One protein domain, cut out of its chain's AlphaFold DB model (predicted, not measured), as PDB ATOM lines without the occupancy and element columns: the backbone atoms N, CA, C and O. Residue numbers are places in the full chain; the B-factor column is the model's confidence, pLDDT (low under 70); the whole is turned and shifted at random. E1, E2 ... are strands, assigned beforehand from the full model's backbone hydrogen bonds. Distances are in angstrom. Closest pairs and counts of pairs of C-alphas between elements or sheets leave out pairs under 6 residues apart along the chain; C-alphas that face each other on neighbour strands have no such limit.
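This is residues 13 to 60 of the 67 residues of an uncharacterized protein of Desulfobacterales bacterium (UniProt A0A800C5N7). With little regular structure, this is a small twisted sheet, a meander E1 E2 E3 E4 with each strand the antiparallel neighbour of the one before; residues 48 to 60 fold back to E1, where residues 59 to 60 pair antiparallel with 13 to 14. The printed part has 48 residues, 19 in named strands, no named helix: all strand. It is compact, with a radius of gyration of the C-alphas of 10.3 A and spans of 29 by 22 by 17 A.

Start at E1, residues 13 to 15, in a hairpin with E2, residues 19 to 22; N 15 and O 19 are 2.8 A apart. Next, E3, residues 31 to 36, forms a hairpin with E2; see N 20 and O 32, 2.8 A. E4, residues 42 to 47, forms a hairpin with E3; see N 33 and O 46, 2.8 A. E1 is apart from E3 and E4.

Find C-alpha 13 at (-39.892, 4.321, 18.147). E1 to E4 span 7.2, 10.1, 15.7 and 14.0 A, ending at C-alpha 47, (-39.467, 10.919, 31.567).

The C-alphas farthest apart, Pro 27 and Gln 38, are 29.2 A apart. The printed part has no cut, and no printed residue is under 70 in pLDDT.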
ATOM      1  N   GLY A  13     -41.232   4.721  18.554       92.75
ATOM      2  CA  GLY A  13     -39.892   4.321  18.147       92.75
ATOM      3  C   GLY A  13     -38.869   4.350  19.267       92.75
ATOM      4  O   GLY A  13     -39.156   4.726  20.406       92.75
ATOM      5  N   TYR A  14     -37.644   3.959  18.934       93.44
ATOM      6  CA  TYR A  14     -36.526   3.931  19.866       93.44
ATOM      7  C   TYR A  14     -35.228   4.419  19.226       93.44
ATOM      8  O   TYR A  14     -35.039   4.371  18.012       93.44
ATOM      9  N   HIS A  15     -34.325   4.893  20.074       94.25
ATOM     10  CA  HIS A  15     -32.969   5.283  19.726       94.25
ATOM     11  C   HIS A  15     -31.985   4.368  20.470       94.25
ATOM     12  O   HIS A  15     -32.184   4.131  21.668       94.25
ATOM     13  N   PRO A  16     -30.906   3.887  19.827       91.44
ATOM     14  CA  PRO A  16     -29.942   2.959  20.432       91.44
ATOM     15  C   PRO A  16     -29.251   3.514  21.687       91.44
ATOM     16  O   PRO A  16     -28.837   2.746  22.546       91.44
ATOM     17  N   ASP A  17     -29.218   4.838  21.859       92.25
ATOM     18  CA  ASP A  17     -28.742   5.493  23.093       92.25
ATOM     19  C   ASP A  17     -29.694   5.344  24.302       92.25
ATOM     20  O   ASP A  17     -29.512   6.000  25.334       92.25
ATOM     21  N   GLY A  18     -30.733   4.513  24.184       93.56
ATOM     22  CA  GLY A  18     -31.681   4.232  25.257       93.56
ATOM     23  C   GLY A  18     -32.838   5.217  25.333       93.56
ATOM     24  O   GLY A  18     -33.389   5.408  26.412       93.56
ATOM     25  N   TYR A  19     -33.221   5.867  24.233       95.00
ATOM     26  CA  TYR A  19     -34.424   6.706  24.220       95.00
ATOM     27  C   TYR A  19     -35.592   5.979  23.568       95.00
ATOM     28  O   TYR A  19     -35.409   5.227  22.618       95.00
ATOM     29  N   ARG A  20     -36.798   6.231  24.066       93.75
ATOM     30  CA  ARG A  20     -38.049   5.741  23.491       93.75
ATOM     31  C   ARG A  20     -39.018   6.902  23.328       93.75
ATOM     32  O   ARG A  20     -39.171   7.719  24.242       93.75
ATOM     33  N   ILE A  21     -39.665   6.935  22.171       94.00
ATOM     34  CA  ILE A  21     -40.790   7.813  21.873       94.00
ATOM     35  C   ILE A  21     -42.029   6.944  21.745       94.00
ATOM     36  O   ILE A  21     -42.001   5.914  21.077       94.00
ATOM     37  N   ASP A  22     -43.096   7.353  22.409       91.88
ATOM     38  CA  ASP A  22     -44.383   6.675  22.355       91.88
ATOM     39  C   ASP A  22     -45.499   7.707  22.538       91.88
ATOM     40  O   ASP A  22     -45.947   7.968  23.653       91.88
ATOM     41  N   LYS A  23     -45.903   8.363  21.446       89.38
ATOM     42  CA  LYS A  23     -46.912   9.435  21.474       89.38
ATOM     43  C   LYS A  23     -48.340   8.923  21.702       89.38
ATOM     44  O   LYS A  23     -49.225   9.737  21.975       89.38
ATOM     45  N   THR A  24     -48.576   7.610  21.628       87.38
ATOM     46  CA  THR A  24     -49.882   7.000  21.935       87.38
ATOM     47  C   THR A  24     -50.041   6.718  23.431       87.38
ATOM     48  O   THR A  24     -51.164   6.670  23.940       87.38
ATOM     49  N   ALA A  25     -48.932   6.616  24.169       84.44
ATOM     50  CA  ALA A  25     -48.936   6.577  25.625       84.44
ATOM     51  C   ALA A  25     -49.423   7.900  26.255       84.44
ATOM     52  O   ALA A  25     -49.642   8.922  25.600       84.44
ATOM     53  N   SER A  26     -49.587   7.904  27.584       85.06
ATOM     54  CA  SER A  26     -49.909   9.130  28.322       85.06
ATOM     55  C   SER A  26     -48.811  10.192  28.143       85.06
ATOM     56  O   SER A  26     -47.639   9.819  28.094       85.06
ATOM     57  N   PRO A  27     -49.130  11.502  28.170       84.81
ATOM     58  CA  PRO A  27     -48.162  12.572  27.891       84.81
ATOM     59  C   PRO A  27     -46.869  12.527  28.715       84.81
ATOM     60  O   PRO A  27     -45.802  12.911  28.248       84.81
ATOM     61  N   MET A  28     -46.952  12.011  29.942       83.25
ATOM     62  CA  MET A  28     -45.810  11.848  30.846       83.25
ATOM     63  C   MET A  28     -44.809  10.770  30.391       83.25
ATOM     64  O   MET A  28     -43.670  10.761  30.844       83.25
ATOM     65  N   ASN A  29     -45.239   9.870  29.506       85.50
ATOM     66  CA  ASN A  29     -44.480   8.732  28.990       85.50
ATOM     67  C   ASN A  29     -44.154   8.865  27.496       85.50
ATOM     68  O   ASN A  29     -43.573   7.943  26.931       85.50
ATOM     69  N   TRP A  30     -44.478  10.004  26.868       92.31
ATOM     70  CA  TRP A  30     -44.172  10.242  25.457       92.31
ATOM     71  C   TRP A  30     -42.690  10.140  25.147       92.31
ATOM     72  O   TRP A  30     -42.321   9.599  24.113       92.31
ATOM     73  N   TYR A  31     -41.850  10.657  26.040       94.38
ATOM     74  CA  TYR A  31     -40.408  10.704  25.855       94.38
ATOM     75  C   TYR A  31     -39.748  10.128  27.092       94.38
ATOM     76  O   TYR A  31     -39.822  10.706  28.180       94.38
ATOM     77  N   THR A  32     -39.103   8.980  26.936       94.56
ATOM     78  CA  THR A  32     -38.457   8.300  28.054       94.56
ATOM     79  C   THR A  32     -37.028   7.922  27.713       94.56
ATOM     80  O   THR A  32     -36.722   7.509  26.598       94.56
ATOM     81  N   LYS A  33     -36.139   8.063  28.696       95.44
ATOM     82  CA  LYS A  33     -34.793   7.504  28.665       95.44
ATOM     83  C   LYS A  33     -34.744   6.277  29.557       95.44
ATOM     84  O   LYS A  33     -35.168   6.325  30.710       95.44
ATOM     85  N   TRP A  34     -34.205   5.205  29.019       94.19
ATOM     86  CA  TRP A  34     -34.047   3.913  29.651       94.19
ATOM     87  C   TRP A  34     -32.563   3.607  29.794       94.19
ATOM     88  O   TRP A  34     -31.718   4.093  29.041       94.19
ATOM     89  N   GLN A  35     -32.242   2.797  30.792       93.38
ATOM     90  CA  GLN A  35     -30.929   2.191  30.911       93.38
ATOM     91  C   GLN A  35     -30.949   0.878  30.137       93.38
ATOM     92  O   GLN A  35     -31.827   0.049  30.365       93.38
ATOM     93  N   ILE A  36     -29.992   0.701  29.229       90.94
ATOM     94  CA  ILE A  36     -29.790  -0.557  28.511       90.94
ATOM     95  C   ILE A  36     -28.719  -1.340  29.272       90.94
ATOM     96  O   ILE A  36     -27.602  -0.850  29.458       90.94
ATOM     97  N   THR A  37     -29.066  -2.522  29.779       90.56
ATOM     98  CA  THR A  37     -28.107  -3.403  30.456       90.56
ATOM     99  C   THR A  37     -27.218  -4.129  29.442       90.56
ATOM    100  O   THR A  37     -27.479  -4.109  28.243       90.56
ATOM    101  N   GLN A  38     -26.172  -4.811  29.918       87.38
ATOM    102  CA  GLN A  38     -25.279  -5.608  29.060       87.38
ATOM    103  C   GLN A  38     -26.003  -6.735  28.300       87.38
ATOM    104  O   GLN A  38     -25.515  -7.178  27.265       87.38
ATOM    105  N   ASP A  39     -27.182  -7.143  28.772       89.75
ATOM    106  CA  ASP A  39     -28.044  -8.144  28.136       89.75
ATOM    107  C   ASP A  39     -29.050  -7.524  27.145       89.75
ATOM    108  O   ASP A  39     -30.039  -8.160  26.791       89.75
ATOM    109  N   ASN A  40     -28.855  -6.261  26.743       85.25
ATOM    110  CA  ASN A  40     -29.788  -5.478  25.921       85.25
ATOM    111  C   ASN A  40     -31.195  -5.305  26.524       85.25
ATOM    112  O   ASN A  40     -32.141  -4.951  25.819       85.25
ATOM    113  N   ASN A  41     -31.347  -5.490  27.837       88.44
ATOM    114  CA  ASN A  41     -32.619  -5.249  28.506       88.44
ATOM    115  C   ASN A  41     -32.778  -3.767  28.841       88.44
ATOM    116  O   ASN A  41     -31.864  -3.131  29.365       88.44
ATOM    117  N   TRP A  42     -33.965  -3.232  28.575       91.62
ATOM    118  CA  TRP A  42     -34.316  -1.849  28.873       91.62
ATOM    119  C   TRP A  42     -34.959  -1.779  30.260       91.62
ATOM    120  O   TRP A  42     -35.971  -2.430  30.516       91.62
ATOM    121  N   CYS A  43     -34.402  -0.975  31.166       91.38
ATOM    122  CA  CYS A  43     -34.943  -0.787  32.513       91.38
ATOM    123  C   CYS A  43     -34.895   0.678  32.986       91.38
ATOM    124  O   CYS A  43     -34.269   1.536  32.364       91.38
ATOM    125  N   ASN A  44     -35.578   0.965  34.102       91.44
ATOM    126  CA  ASN A  44     -35.619   2.279  34.761       91.44
ATOM    127  C   ASN A  44     -36.024   3.452  33.837       91.44
ATOM    128  O   ASN A  44     -35.232   4.388  33.672       91.44
ATOM    129  N   PRO A  45     -37.243   3.441  33.255       92.06
ATOM    130  CA  PRO A  45     -37.720   4.547  32.433       92.06
ATOM    131  C   PRO A  45     -37.753   5.852  33.223       92.06
ATOM    132  O   PRO A  45     -38.322   5.933  34.313       92.06
ATOM    133  N   LYS A  46     -37.178   6.901  32.641       93.12
ATOM    134  CA  LYS A  46     -37.262   8.269  33.151       93.12
ATOM    135  C   LYS A  46     -37.862   9.164  32.086       93.12
ATOM    136  O   LYS A  46     -37.348   9.202  30.973       93.12
ATOM    137  N   ALA A  47     -38.915   9.892  32.438       92.81
ATOM    138  CA  ALA A  47     -39.467  10.919  31.567       92.81
ATOM    139  C   ALA A  47     -38.401  11.986  31.272       92.81
ATOM    140  O   ALA A  47     -37.685  12.427  32.177       92.81
ATOM    141  N   VAL A  48     -38.287  12.384  30.010       93.25
ATOM    142  CA  VAL A  48     -37.365  13.430  29.552       93.25
ATOM    143  C   VAL A  48     -38.112  14.474  28.729       93.25
ATOM    144  O   VAL A  48     -39.226  14.244  28.266       93.25
ATOM    145  N   SER A  49     -37.515  15.651  28.558       91.56
ATOM    146  CA  SER A  49     -38.049  16.652  27.636       91.56
ATOM    147  C   SER A  49     -37.704  16.287  26.192       91.56
ATOM    148  O   SER A  49     -36.692  15.639  25.928       91.56
ATOM    149  N   PHE A  50     -38.509  16.772  25.247       89.38
ATOM    150  CA  PHE A  50     -38.242  16.611  23.816       89.38
ATOM    151  C   PHE A  50     -36.850  17.133  23.413       89.38
ATOM    152  O   PHE A  50     -36.166  16.518  22.609       89.38
ATOM    153  N   HIS A  51     -36.379  18.219  24.033       90.69
ATOM    154  CA  HIS A  51     -35.058  18.798  23.759       90.69
ATOM    155  C   HIS A  51     -33.872  17.936  24.218       90.69
ATOM    156  O   HIS A  51     -32.744  18.206  23.823       90.69
ATOM    157  N   ALA A  52     -34.097  16.937  25.077       92.00
ATOM    158  CA  ALA A  52     -33.050  16.008  25.502       92.00
ATOM    159  C   ALA A  52     -32.870  14.827  24.530       92.00
ATOM    160  O   ALA A  52     -31.978  14.001  24.731       92.00
ATOM    161  N   LEU A  53     -33.741  14.716  23.525       93.12
ATOM    162  CA  LEU A  53     -33.736  13.634  22.556       93.12
ATOM    163  C   LEU A  53     -32.692  13.886  21.454       93.12
ATOM    164  O   LEU A  53     -32.536  15.027  21.020       93.12
ATOM    165  N   PRO A  54     -32.010  12.839  20.962       94.44
ATOM    166  CA  PRO A  54     -31.226  12.922  19.733       94.44
ATOM    167  C   PRO A  54     -32.100  13.375  18.562       94.44
ATOM    168  O   PRO A  54     -33.249  12.959  18.457       94.44
ATOM    169  N   GLU A  55     -31.574  14.208  17.667       93.44
ATOM    170  CA  GLU A  55     -32.363  14.721  16.536       93.44
ATOM    171  C   GLU A  55     -32.579  13.670  15.437       93.44
ATOM    172  O   GLU A  55     -33.644  13.640  14.827       93.44
ATOM    173  N   HIS A  56     -31.602  12.787  15.221       94.19
ATOM    174  CA  HIS A  56     -31.563  11.765  14.169       94.19
ATOM    175  C   HIS A  56     -31.184  10.395  14.753       94.19
ATOM    176  O   HIS A  56     -30.860  10.302  15.932       94.19
ATOM    177  N   GLY A  57     -31.204   9.341  13.929       93.12
ATOM    178  CA  GLY A  57     -30.783   7.993  14.344       93.12
ATOM    179  C   GLY A  57     -31.900   7.142  14.950       93.12
ATOM    180  O   GLY A  57     -31.631   6.135  15.600       93.12
ATOM    181  N   TRP A  58     -33.157   7.545  14.759       94.00
ATOM    182  CA  TRP A  58     -34.303   6.850  15.334       94.00
ATOM    183  C   TRP A  58     -34.767   5.678  14.490       94.00
ATOM    184  O   TRP A  58     -34.855   5.784  13.269       94.00
ATOM    185  N   PHE A  59     -35.163   4.606  15.164       91.62
ATOM    186  CA  PHE A  59     -35.861   3.476  14.574       91.62
ATOM    187  C   PHE A  59     -37.348   3.601  14.888       91.62
ATOM    188  O   PHE A  59     -37.752   3.581  16.055       91.62
ATOM    189  N   GLN A  60     -38.160   3.759  13.846       89.75
ATOM    190  CA  GLN A  60     -39.611   3.735  13.974       89.75
ATOM    191  C   GLN A  60     -40.071   2.293  14.192       89.75
ATOM    192  O   GLN A  60     -39.617   1.386  13.498       89.75
TER     193      GLN A  60